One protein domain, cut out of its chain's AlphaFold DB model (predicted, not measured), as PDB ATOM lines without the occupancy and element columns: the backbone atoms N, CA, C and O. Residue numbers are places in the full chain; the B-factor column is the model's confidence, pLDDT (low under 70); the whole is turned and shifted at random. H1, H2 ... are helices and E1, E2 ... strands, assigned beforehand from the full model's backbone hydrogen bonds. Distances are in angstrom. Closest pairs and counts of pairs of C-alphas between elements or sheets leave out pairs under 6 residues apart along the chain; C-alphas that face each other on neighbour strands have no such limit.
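What this domain is: This is residues 110 to 203 of the 533 residues of the protein "S4 domain-containing protein" of Cyanobacteria bacterium CYA (UniProt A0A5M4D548). A small three-stranded sheet has H2 over it, across its strands, and H3 beside H2, while H1 lies away from these parts at one end of the longest axis. The printed part has 94 residues, with three named helices and three named strands in the order H1, E1, H2, H3, E2, E3; the sheet's order is E1, E3, E2, all antiparallel. The class is mixed, helices and strands, with under half of the residues in named elements. The whole is compact, with a radius of gyration of the C-alphas of 13.2 A and spans of 40 by 29 by 23 A.

Where its parts are: Residues 112 to 113 pair antiparallel with residues 117 to 118. H1, residues 120 to 132, begins at C-alpha 120 (30.338, 25.990, 23.135) and is 18.6 A long. E1 is residues 142 to 146, 13.2 A; H2 residues 155 to 162, 10.6 A; H3 residues 168 to 176, 12.1 A; E2 residues 180 to 182, 7.0 A. E3, residues 198 to 202, 13.4 A, ends at C-alpha 202 (32.916, 27.671, 36.077).

How they stand to each other: E1 and E3 are antiparallel at 163 degrees, with N 143 and O 201 2.8 A apart, within hydrogen-bond range. E3 and E2, a hairpin, are antiparallel at 171 degrees, with N 181 and O 200 within range at 2.9 A. E1, H2, H3 and E2 form a split strand-helix-strand unit, two strands running the same way with E3 between them; its crossover is right-handed. H2 is on the sheet, over E3, at a height of 9.9 A over a local plane fitted to only just enough C-alphas, 6; it runs across the strands, at 74 degrees to E3 on the local plane. H3 only grazes the sheet, with residues 171 to 175. H2 and H3 touch at a steep tilt of 51 degrees, opposite ways; their closest C-alphas, of Thr 160 and Arg 168, are 5.8 A apart. H1 is not on the sheet and is apart from H2 and H3. In H1, H2 and H3 every O i to N i+4 pair is within hydrogen-bond range.

The domain as a whole: The C-alphas of Ala 132 and Gly 152, the two farthest apart, are 40.6 A apart. The printed part has no cut. The link from E2 to E3, residues 183 to 197, is long. Mean pLDDT of the printed part is 84.0; residues 131 and 134 to 141 are under 70.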
ATOM      1  N   ARG A 110      20.564  29.943  28.738       75.56
ATOM      2  CA  ARG A 110      20.955  30.248  27.354       75.56
ATOM      3  C   ARG A 110      22.202  29.489  26.889       75.56
ATOM      4  O   ARG A 110      22.461  29.443  25.694       75.56
ATOM      5  N   LEU A 111      22.966  28.901  27.811       80.44
ATOM      6  CA  LEU A 111      24.200  28.156  27.532       80.44
ATOM      7  C   LEU A 111      23.966  26.645  27.448       80.44
ATOM      8  O   LEU A 111      24.918  25.893  27.245       80.44
ATOM      9  N   ILE A 112      22.731  26.176  27.650       83.19
ATOM     10  CA  ILE A 112      22.403  24.752  27.705       83.19
ATOM     11  C   ILE A 112      21.504  24.380  26.521       83.19
ATOM     12  O   ILE A 112      20.348  24.776  26.429       83.19
ATOM     13  N   LEU A 113      22.025  23.540  25.628       83.88
ATOM     14  CA  LEU A 113      21.291  22.957  24.508       83.88
ATOM     15  C   LEU A 113      20.204  21.973  24.974       83.88
ATOM     16  O   LEU A 113      20.358  21.321  26.021       83.88
ATOM     17  N   PRO A 114      19.172  21.725  24.139       76.56
ATOM     18  CA  PRO A 114      18.230  20.632  24.340       76.56
ATOM     19  C   PRO A 114      18.951  19.308  24.619       76.56
ATOM     20  O   PRO A 114      19.836  18.869  23.882       76.56
ATOM     21  N   GLY A 115      18.589  18.671  25.732       77.00
ATOM     22  CA  GLY A 115      19.266  17.471  26.224       77.00
ATOM     23  C   GLY A 115      20.373  17.733  27.248       77.00
ATOM     24  O   GLY A 115      20.974  16.761  27.707       77.00
ATOM     25  N   GLY A 116      20.612  18.982  27.663       82.69
ATOM     26  CA  GLY A 116      21.426  19.339  28.832       82.69
ATOM     27  C   GLY A 116      22.927  19.478  28.567       82.69
ATOM     28  O   GLY A 116      23.715  19.311  29.496       82.69
ATOM     29  N   LYS A 117      23.341  19.679  27.311       88.31
ATOM     30  CA  LYS A 117      24.752  19.894  26.943       88.31
ATOM     31  C   LYS A 117      25.070  21.381  26.943       88.31
ATOM     32  O   LYS A 117      24.208  22.165  26.582       88.31
ATOM     33  N   VAL A 118      26.298  21.746  27.283       87.12
ATOM     34  CA  VAL A 118      26.757  23.132  27.165       87.12
ATOM     35  C   VAL A 118      26.979  23.461  25.698       87.12
ATOM     36  O   VAL A 118      27.646  22.695  24.997       87.12
ATOM     37  N   ASP A 119      26.417  24.579  25.259       85.88
ATOM     38  CA  ASP A 119      26.656  25.159  23.948       85.88
ATOM     39  C   ASP A 119      28.027  25.865  23.942       85.88
ATOM     40  O   ASP A 119      28.204  26.861  24.652       85.88
ATOM     41  N   PRO A 120      29.030  25.350  23.207       83.00
ATOM     42  CA  PRO A 120      30.338  25.990  23.135       83.00
ATOM     43  C   PRO A 120      30.285  27.363  22.452       83.00
ATOM     44  O   PRO A 120      31.049  28.246  22.841       83.00
ATOM     45  N   ASP A 121      29.407  27.559  21.472       80.75
ATOM     46  CA  ASP A 121      29.349  28.802  20.704       80.75
ATOM     47  C   ASP A 121      28.682  29.894  21.547       80.75
ATOM     48  O   ASP A 121      29.268  30.959  21.743       80.75
ATOM     49  N   ALA A 122      27.553  29.582  22.196       84.06
ATOM     50  CA  ALA A 122      26.904  30.515  23.123       84.06
ATOM     51  C   ALA A 122      27.809  30.885  24.315       84.06
ATOM     52  O   ALA A 122      27.816  32.034  24.763       84.06
ATOM     53  N   LEU A 123      28.600  29.927  24.822       84.06
ATOM     54  CA  LEU A 123      29.586  30.183  25.873       84.06
ATOM     55  C   LEU A 123      30.692  31.126  25.387       84.06
ATOM     56  O   LEU A 123      31.067  32.041  26.115       84.06
ATOM     57  N   ARG A 124      31.207  30.927  24.168       80.19
ATOM     58  CA  ARG A 124      32.236  31.795  23.581       80.19
ATOM     59  C   ARG A 124      31.727  33.219  23.380       80.19
ATOM     60  O   ARG A 124      32.377  34.147  23.847       80.19
ATOM     61  N   GLU A 125      30.555  33.381  22.771       80.25
ATOM     62  CA  GLU A 125      29.939  34.700  22.580       80.25
ATOM     63  C   GLU A 125      29.726  35.436  23.906       80.25
ATOM     64  O   GLU A 125      29.834  36.660  23.974       80.25
ATOM     65  N   TRP A 126      29.409  34.699  24.976       81.19
ATOM     66  CA  TRP A 126      29.247  35.292  26.296       81.19
ATOM     67  C   TRP A 126      30.563  35.868  26.830       81.19
ATOM     68  O   TRP A 126      30.570  37.002  27.308       81.19
ATOM     69  N   TYR A 127      31.677  35.143  26.676       79.12
ATOM     70  CA  TYR A 127      33.013  35.653  27.007       79.12
ATOM     71  C   TYR A 127      33.420  36.851  26.133       79.12
ATOM     72  O   TYR A 127      34.003  37.807  26.643       79.12
ATOM     73  N   GLU A 128      33.110  36.826  24.834       78.38
ATOM     74  CA  GLU A 128      33.428  37.921  23.905       78.38
ATOM     75  C   GLU A 128      32.673  39.211  24.257       78.38
ATOM     76  O   GLU A 128      33.292  40.271  24.369       78.38
ATOM     77  N   ARG A 129      31.358  39.122  24.515       77.94
ATOM     78  CA  ARG A 129      30.541  40.269  24.959       77.94
ATOM     79  C   ARG A 129      31.062  40.859  26.264       77.94
ATOM     80  O   ARG A 129      31.251  42.064  26.379       77.94
ATOM     81  N   ALA A 130      31.365  39.996  27.220       75.25
ATOM     82  CA  ALA A 130      31.840  40.413  28.526       75.25
ATOM     83  C   ALA A 130      33.235  41.058  28.506       75.25
ATOM     84  O   ALA A 130      33.497  41.981  29.282       75.25
ATOM     85  N   SER A 131      34.102  40.604  27.593       69.50
ATOM     86  CA  SER A 131      35.409  41.221  27.331       69.50
ATOM     87  C   SER A 131      35.262  42.622  26.727       69.50
ATOM     88  O   SER A 131      36.060  43.504  27.032       69.50
ATOM     89  N   ALA A 132      34.241  42.844  25.891       70.12
ATOM     90  CA  ALA A 132      33.945  44.152  25.307       70.12
ATOM     91  C   ALA A 132      33.335  45.138  26.322       70.12
ATOM     92  O   ALA A 132      33.562  46.342  26.222       70.12
ATOM     93  N   GLU A 133      32.589  44.634  27.307       71.88
ATOM     94  CA  GLU A 133      31.892  45.432  28.328       71.88
ATOM     95  C   GLU A 133      32.740  45.711  29.589       71.88
ATOM     96  O   GLU A 133      32.291  46.424  30.483       71.88
ATOM     97  N   GLY A 134      33.973  45.188  29.672       60.28
ATOM     98  CA  GLY A 134      34.891  45.433  30.798       60.28
ATOM     99  C   GLY A 134      34.443  44.816  32.132       60.28
ATOM    100  O   GLY A 134      34.804  45.317  33.194       60.28
ATOM    101  N   SER A 135      33.629  43.760  32.072       60.38
ATOM    102  CA  SER A 135      33.037  43.086  33.238       60.38
ATOM    103  C   SER A 135      33.982  42.093  33.937       60.38
ATOM    104  O   SER A 135      34.917  41.575  33.327       60.38
ATOM    105  N   ASP A 136      33.716  41.806  35.218       56.09
ATOM    106  CA  ASP A 136      34.489  40.857  36.029       56.09
ATOM    107  C   ASP A 136      34.453  39.432  35.443       56.09
ATOM    108  O   ASP A 136      33.405  38.779  35.405       56.09
ATOM    109  N   GLU A 137      35.623  38.904  35.065       55.25
ATOM    110  CA  GLU A 137      35.779  37.557  34.490       55.25
ATOM    111  C   GLU A 137      35.244  36.427  35.396       55.25
ATOM    112  O   GLU A 137      34.920  35.346  34.908       55.25
ATOM    113  N   GLU A 138      35.112  36.661  36.710       48.38
ATOM    114  CA  GLU A 138      34.732  35.652  37.712       48.38
ATOM    115  C   GLU A 138      33.278  35.161  37.592       48.38
ATOM    116  O   GLU A 138      32.968  34.046  38.017       48.38
ATOM    117  N   GLN A 139      32.379  35.967  37.016       53.81
ATOM    118  CA  GLN A 139      30.984  35.571  36.774       53.81
ATOM    119  C   GLN A 139      30.798  34.893  35.409       53.81
ATOM    120  O   GLN A 139      29.787  34.220  35.183       53.81
ATOM    121  N   LEU A 140      31.783  35.019  34.517       61.22
ATOM    122  CA  LEU A 140      31.731  34.487  33.164       61.22
ATOM    123  C   LEU A 140      31.975  32.982  33.152       61.22
ATOM    124  O   LEU A 140      32.816  32.427  33.850       61.22
ATOM    125  N   GLY A 141      31.188  32.292  32.342       69.50
ATOM    126  CA  GLY A 141      31.262  30.851  32.156       69.50
ATOM    127  C   GLY A 141      30.635  29.988  33.250       69.50
ATOM    128  O   GLY A 141      30.729  28.764  33.144       69.50
ATOM    129  N   THR A 142      29.970  30.557  34.264       85.38
ATOM    130  CA  THR A 142      29.257  29.748  35.268       85.38
ATOM    131  C   THR A 142      27.990  29.130  34.675       85.38
ATOM    132  O   THR A 142      27.032  29.825  34.339       85.38
ATOM    133  N   VAL A 143      27.970  27.801  34.564       87.75
ATOM    134  CA  VAL A 143      26.813  27.021  34.110       87.75
ATOM    135  C   VAL A 143      26.226  26.237  35.277       87.75
ATOM    136  O   VAL A 143      26.937  25.477  35.938       87.75
ATOM    137  N   ARG A 144      24.917  26.393  35.498       90.50
ATOM    138  CA  ARG A 144      24.150  25.692  36.529       90.50
ATOM    139  C   ARG A 144      23.362  24.537  35.918       90.50
ATOM    140  O   ARG A 144      22.624  24.714  34.957       90.50
ATOM    141  N   PHE A 145      23.503  23.347  36.491       90.12
ATOM    142  CA  PHE A 145      22.720  22.164  36.145       90.12
ATOM    143  C   PHE A 145      21.868  21.742  37.332       90.12
ATOM    144  O   PHE A 145      22.404  21.328  38.358       90.12
ATOM    145  N   GLU A 146      20.552  21.749  37.157       90.88
ATOM    146  CA  GLU A 146      19.620  21.197  38.137       90.88
ATOM    147  C   GLU A 146      19.197  19.791  37.723       90.88
ATOM    148  O   GLU A 146      18.691  19.554  36.618       90.88
ATOM    149  N   LEU A 147      19.453  18.816  38.591       87.94
ATOM    150  CA  LEU A 147      19.156  17.426  38.286       87.94
ATOM    151  C   LEU A 147      17.669  17.130  38.478       87.94
ATOM    152  O   LEU A 147      17.218  16.835  39.576       87.94
ATOM    153  N   GLN A 148      16.934  17.076  37.370       86.56
ATOM    154  CA  GLN A 148      15.503  16.725  37.338       86.56
ATOM    155  C   GLN A 148      15.217  15.216  37.510       86.56
ATOM    156  O   GLN A 148      14.071  14.775  37.503       86.56
ATOM    157  N   ARG A 149      16.260  14.384  37.607       84.94
ATOM    158  CA  ARG A 149      16.158  12.935  37.834       84.94
ATOM    159  C   ARG A 149      17.418  12.402  38.494       84.94
ATOM    160  O   ARG A 149      18.493  12.973  38.317       84.94
ATOM    161  N   ASP A 150      17.304  11.262  39.167       84.06
ATOM    162  CA  ASP A 150      18.484  10.555  39.654       84.06
ATOM    163  C   ASP A 150      19.274   9.981  38.469       84.06
ATOM    164  O   ASP A 150      18.782   9.165  37.685       84.06
ATOM    165  N   VAL A 151      20.502  10.463  38.303       80.62
ATOM    166  CA  VAL A 151      21.387  10.061  37.204       80.62
ATOM    167  C   VAL A 151      22.305   8.918  37.648       80.62
ATOM    168  O   VAL A 151      22.951   8.296  36.802       80.62
ATOM    169  N   GLY A 152      22.424   8.658  38.961       80.69
ATOM    170  CA  GLY A 152      23.281   7.617  39.545       80.69
ATOM    171  C   GLY A 152      24.762   7.700  39.143       80.69
ATOM    172  O   GLY A 152      25.535   6.759  39.351       80.69
ATOM    173  N   SER A 153      25.168   8.808  38.521       88.12
ATOM    174  CA  SER A 153      26.471   8.986  37.895       88.12
ATOM    175  C   SER A 153      27.386   9.823  38.782       88.12
ATOM    176  O   SER A 153      26.941  10.627  39.599       88.12
ATOM    177  N   ARG A 154      28.692   9.594  38.650       92.25
ATOM    178  CA  ARG A 154      29.699  10.427  39.308       92.25
ATOM    179  C   ARG A 154      29.778  11.797  38.636       92.25
ATOM    180  O   ARG A 154      29.623  11.863  37.416       92.25
ATOM    181  N   LEU A 155      30.104  12.837  39.402       91.62
ATOM    182  CA  LEU A 155      30.252  14.218  38.938       91.62
ATOM    183  C   LEU A 155      31.164  14.324  37.705       91.62
ATOM    184  O   LEU A 155      30.771  14.913  36.704       91.62
ATOM    185  N   ASP A 156      32.335  13.675  37.720       89.50
ATOM    186  CA  ASP A 156      33.268  13.689  36.583       89.50
ATOM    187  C   ASP A 156      32.649  13.130  35.291       89.50
ATOM    188  O   ASP A 156      32.793  13.698  34.204       89.50
ATOM    189  N   ARG A 157      31.934  12.008  35.407       90.50
ATOM    190  CA  ARG A 157      31.243  11.356  34.292       90.50
ATOM    191  C   ARG A 157      30.048  12.177  33.812       90.50
ATOM    192  O   ARG A 157      29.842  12.256  32.602       90.50
ATOM    193  N   TYR A 158      29.294  12.771  34.735       92.38
ATOM    194  CA  TYR A 158      28.175  13.653  34.421       92.38
ATOM    195  C   TYR A 158      28.654  14.846  33.597       92.38
ATOM    196  O   TYR A 158      28.204  15.023  32.464       92.38
ATOM    197  N   LEU A 159      29.659  15.576  34.090       92.06
ATOM    198  CA  LEU A 159      30.218  16.734  33.396       92.06
ATOM    199  C   LEU A 159      30.839  16.367  32.050       92.06
ATOM    200  O   LEU A 159      30.622  17.082  31.082       92.06
ATOM    201  N   THR A 160      31.505  15.213  31.933       89.31
ATOM    202  CA  THR A 160      32.043  14.743  30.638       89.31
ATOM    203  C   THR A 160      30.942  14.577  29.578       89.31
ATOM    204  O   THR A 160      31.201  14.717  28.386       89.31
ATOM    205  N   SER A 161      29.707  14.272  29.989       87.06
ATOM    206  CA  SER A 161      28.569  14.144  29.069       87.06
ATOM    207  C   SER A 161      27.887  15.473  28.727       87.06
ATOM    208  O   SER A 161      27.179  15.539  27.721       87.06
ATOM    209  N   ARG A 162      28.084  16.513  29.552       90.00
ATOM    210  CA  ARG A 162      27.478  17.841  29.373       90.00
ATOM    211  C   ARG A 162      28.433  18.837  28.714       90.00
ATOM    212  O   ARG A 162      28.020  19.540  27.803       90.00
ATOM    213  N   VAL A 163      29.699  18.855  29.125       88.88
ATOM    214  CA  VAL A 163      30.757  19.762  28.647       88.88
ATOM    215  C   VAL A 163      31.662  19.010  27.669       88.88
ATOM    216  O   VAL A 163      32.748  18.542  28.009       88.88
ATOM    217  N   THR A 164      31.184  18.820  26.442       85.00
ATOM    218  CA  THR A 164      31.787  17.886  25.472       85.00
ATOM    219  C   THR A 164      33.109  18.362  24.867       85.00
ATOM    220  O   THR A 164      33.882  17.535  24.379       85.00
ATOM    221  N   PHE A 165      33.393  19.666  24.902       82.19
ATOM    222  CA  PHE A 165      34.637  20.250  24.384       82.19
ATOM    223  C   PHE A 165      35.811  20.175  25.377       82.19
ATOM    224  O   PHE A 165      36.955  20.414  24.992       82.19
ATOM    225  N   MET A 166      35.567  19.789  26.634       85.12
ATOM    226  CA  MET A 166      36.615  19.540  27.625       85.12
ATOM    227  C   MET A 166      36.851  18.039  27.800       85.12
ATOM    228  O   MET A 166      35.936  17.229  27.922       85.12
ATOM    229  N   SER A 167      38.119  17.636  27.853       82.56
ATOM    230  CA  SER A 167      38.468  16.255  28.176       82.56
ATOM    231  C   SER A 167      38.167  15.932  29.642       82.56
ATOM    232  O   SER A 167      38.270  16.790  30.517       82.56
ATOM    233  N   ARG A 168      37.917  14.649  29.947       83.06
ATOM    234  CA  ARG A 168      37.734  14.181  31.334       83.06
ATOM    235  C   ARG A 168      38.871  14.618  32.266       83.06
ATOM    236  O   ARG A 168      38.620  14.909  33.424       83.06
ATOM    237  N   THR A 169      40.114  14.664  31.778       82.69
ATOM    238  CA  THR A 169      41.267  15.120  32.572       82.69
ATOM    239  C   THR A 169      41.214  16.621  32.861       82.69
ATOM    240  O   THR A 169      41.563  17.018  33.963       82.69
ATOM    241  N   GLN A 170      40.753  17.443  31.913       85.06
ATOM    242  CA  GLN A 170      40.549  18.879  32.143       85.06
ATOM    243  C   GLN A 170      39.408  19.123  33.133       85.06
ATOM    244  O   GLN A 170      39.564  19.927  34.038       85.06
ATOM    245  N   LEU A 171      38.300  18.384  33.017       89.31
ATOM    246  CA  LEU A 171      37.188  18.474  33.968       89.31
ATOM    247  C   LEU A 171      37.586  18.001  35.370       89.31
ATOM    248  O   LEU A 171      37.200  18.609  36.356       89.31
ATOM    249  N   GLN A 172      38.385  16.937  35.467       88.19
ATOM    250  CA  GLN A 172      38.952  16.473  36.732       88.19
ATOM    251  C   GLN A 172      39.813  17.566  37.380       88.19
ATOM    252  O   GLN A 172      39.623  17.857  38.550       88.19
ATOM    253  N   HIS A 173      40.697  18.202  36.604       88.44
ATOM    254  CA  HIS A 173      41.520  19.316  37.074       88.44
ATOM    255  C   HIS A 173      40.668  20.500  37.540       88.44
ATOM    256  O   HIS A 173      40.918  21.035  38.608       88.44
ATOM    257  N   LEU A 174      39.619  20.849  36.788       89.44
ATOM    258  CA  LEU A 174      38.686  21.918  37.146       89.44
ATOM    259  C   LEU A 174      37.966  21.639  38.475       89.44
ATOM    260  O   LEU A 174      37.821  22.535  39.300       89.44
ATOM    261  N   ILE A 175      37.545  20.389  38.700       91.69
ATOM    262  CA  ILE A 175      36.963  19.955  39.978       91.69
ATOM    263  C   ILE A 175      38.002  20.068  41.101       91.69
ATOM    264  O   ILE A 175      37.693  20.590  42.169       91.69
ATOM    265  N   ASP A 176      39.225  19.593  40.861       88.38
ATOM    266  CA  ASP A 176      40.305  19.595  41.852       88.38
ATOM    267  C   ASP A 176      40.758  21.031  42.212       88.38
ATOM    268  O   ASP A 176      41.170  21.275  43.345       88.38
ATOM    269  N   GLU A 177      40.631  21.988  41.284       89.12
ATOM    270  CA  GLU A 177      40.879  23.427  41.486       89.12
ATOM    271  C   GLU A 177      39.697  24.178  42.127       89.12
ATOM    272  O   GLU A 177      39.802  25.372  42.394       89.12
ATOM    273  N   GLY A 178      38.578  23.499  42.407       88.19
ATOM    274  CA  GLY A 178      37.405  24.108  43.040       88.19
ATOM    275  C   GLY A 178      36.490  24.884  42.089       88.19
ATOM    276  O   GLY A 178      35.562  25.540  42.555       88.19
ATOM    277  N   GLY A 179      36.683  24.768  40.771       88.06
ATOM    278  CA  GLY A 179      35.816  25.371  39.749       88.06
ATOM    279  C   GLY A 179      34.458  24.676  39.578       88.06
ATOM    280  O   GLY A 179      33.726  24.982  38.641       88.06
ATOM    281  N   VAL A 180      34.129  23.708  40.443       92.88
ATOM    282  CA  VAL A 180      32.859  22.974  40.432       92.88
ATOM    283  C   VAL A 180      32.299  22.852  41.841       92.88
ATOM    284  O   VAL A 180      32.959  22.303  42.729       92.88
ATOM    285  N   THR A 181      31.048  23.262  42.026       93.88
ATOM    286  CA  THR A 181      30.299  23.065  43.267       93.88
ATOM    287  C   THR A 181      29.108  22.129  43.049       93.88
ATOM    288  O   THR A 181      28.565  21.994  41.954       93.88
ATOM    289  N   VAL A 182      28.726  21.419  44.109       93.19
ATOM    290  CA  VAL A 182      27.499  20.624  44.199       93.19
ATOM    291  C   VAL A 182      26.767  21.092  45.448       93.19
ATOM    292  O   VAL A 182      27.307  20.986  46.553       93.19
ATOM    293  N   ASN A 183      25.564  21.635  45.276       92.06
ATOM    294  CA  ASN A 183      24.758  22.245  46.337       92.06
ATOM    295  C   ASN A 183      25.555  23.301  47.130       92.06
ATOM    296  O   ASN A 183      25.605  23.268  48.360       92.06
ATOM    297  N   GLY A 184      26.273  24.175  46.412       87.75
ATOM    298  CA  GLY A 184      27.084  25.256  46.987       87.75
ATOM    299  C   GLY A 184      28.400  24.824  47.652       87.75
ATOM    300  O   GLY A 184      29.121  25.665  48.181       87.75
ATOM    301  N   ARG A 185      28.754  23.529  47.643       90.88
ATOM    302  CA  ARG A 185      30.005  23.015  48.235       90.88
ATOM    303  C   ARG A 185      30.962  22.499  47.162       90.88
ATOM    304  O   ARG A 185      30.481  21.885  46.212       90.88
ATOM    305  N   PRO A 186      32.292  22.643  47.312       91.06
ATOM    306  CA  PRO A 186      33.254  22.092  46.358       91.06
ATOM    307  C   PRO A 186      33.005  20.605  46.078       91.06
ATOM    308  O   PRO A 186      32.964  19.769  46.991       91.06
ATOM    309  N   GLY A 187      32.802  20.279  44.804       86.81
ATOM    310  CA  GLY A 187      32.557  18.916  44.357       86.81
ATOM    311  C   GLY A 187      33.826  18.066  44.423       86.81
ATOM    312  O   GLY A 187      34.936  18.554  44.245       86.81
ATOM    313  N   LYS A 188      33.678  16.754  44.627       91.62
ATOM    314  CA  LYS A 188      34.743  15.779  44.350       91.62
ATOM    315  C   LYS A 188      34.373  15.028  43.084       91.62
ATOM    316  O   LYS A 188      33.213  14.683  42.879       91.62
ATOM    317  N   ALA A 189      35.352  14.662  42.264       88.81
ATOM    318  CA  ALA A 189      35.076  13.917  41.033       88.81
ATOM    319  C   ALA A 189      34.344  12.587  41.260       88.81
ATOM    320  O   ALA A 189      33.624  12.106  40.387       88.81
ATOM    321  N   SER A 190      34.522  11.979  42.433       91.19
ATOM    322  CA  SER A 190      33.832  10.757  42.844       91.19
ATOM    323  C   SER A 190      32.435  10.981  43.429       91.19
ATOM    324  O   SER A 190      31.756   9.988  43.689       91.19
ATOM    325  N   THR A 191      32.008  12.229  43.666       91.88
ATOM    326  CA  THR A 191      30.680  12.554  44.206       91.88
ATOM    327  C   THR A 191      29.608  11.958  43.302       91.88
ATOM    328  O   THR A 191      29.633  12.172  42.092       91.88
ATOM    329  N   ARG A 192      28.693  11.173  43.876       93.00
ATOM    330  CA  ARG A 192      27.523  10.670  43.151       93.00
ATOM    331  C   ARG A 192      26.406  11.690  43.238       93.00
ATOM    332  O   ARG A 192      26.041  12.070  44.346       93.00
ATOM    333  N   LEU A 193      25.895  12.067  42.077       92.06
ATOM    334  CA  LEU A 193      24.820  13.036  41.955       92.06
ATOM    335  C   LEU A 193      23.457  12.361  42.121       92.06
ATOM    336  O   LEU A 193      23.287  11.217  41.687       92.06
ATOM    337  N   ARG A 194      22.518  13.078  42.734       89.94
ATOM    338  CA  ARG A 194      21.148  12.651  43.039       89.94
ATOM    339  C   ARG A 194      20.127  13.611  42.429       89.94
ATOM    340  O   ARG A 194      20.469  14.682  41.940       89.94
ATOM    341  N   LEU A 195      18.859  13.207  42.467       90.81
ATOM    342  CA  LEU A 195      17.731  14.089  42.165       90.81
ATOM    343  C   LEU A 195      17.826  15.381  42.999       90.81
ATOM    344  O   LEU A 195      18.134  15.314  44.187       90.81
ATOM    345  N   ASN A 196      17.531  16.515  42.366       89.50
ATOM    346  CA  ASN A 196      17.563  17.875  42.913       89.50
ATOM    347  C   ASN A 196      18.949  18.408  43.300       89.50
ATOM    348  O   ASN A 196      19.033  19.517  43.821       89.50
ATOM    349  N   ASP A 197      20.035  17.676  43.028       92.06
ATOM    350  CA  ASP A 197      21.364  18.271  43.151       92.06
ATOM    351  C   ASP A 197      21.507  19.422  42.144       92.06
ATOM    352  O   ASP A 197      21.175  19.291  40.960       92.06
ATOM    353  N   VAL A 198      22.056  20.532  42.624       93.00
ATOM    354  CA  VAL A 198      22.432  21.693  41.822       93.00
ATOM    355  C   VAL A 198      23.941  21.657  41.638       93.00
ATOM    356  O   VAL A 198      24.699  21.723  42.606       93.00
ATOM    357  N   VAL A 199      24.389  21.515  40.396       92.62
ATOM    358  CA  VAL A 199      25.810  21.509  40.038       92.62
ATOM    359  C   VAL A 199      26.137  22.812  39.332       92.62
ATOM    360  O   VAL A 199      25.620  23.049  38.244       92.62
ATOM    361  N   GLU A 200      27.017  23.623  39.904       92.69
ATOM    362  CA  GLU A 200      27.515  24.842  39.262       92.69
ATOM    363  C   GLU A 200      28.967  24.635  38.840       92.69
ATOM    364  O   GLU A 200      29.782  24.066  39.571       92.69
ATOM    365  N   VAL A 201      29.279  25.037  37.612       90.81
ATOM    366  CA  VAL A 201      30.569  24.785  36.968       90.81
ATOM    367  C   VAL A 201      31.052  26.084  36.351       90.81
ATOM    368  O   VAL A 201      30.373  26.620  35.483       90.81
ATOM    369  N   VAL A 202      32.237  26.550  36.738       89.56
ATOM    370  CA  VAL A 202      32.916  27.671  36.077       89.56
ATOM    371  C   VAL A 202      33.663  27.121  34.868       89.56
ATOM    372  O   VAL A 202      34.717  26.496  34.996       89.56
ATOM    373  N   ILE A 203      33.080  27.270  33.681       87.12
ATOM    374  CA  ILE A 203      33.610  26.687  32.450       87.12
ATOM    375  C   ILE A 203      34.471  27.727  31.723       87.12
ATOM    376  O   ILE A 203      33.945  28.775  31.343       87.12
TER     377      ILE A 203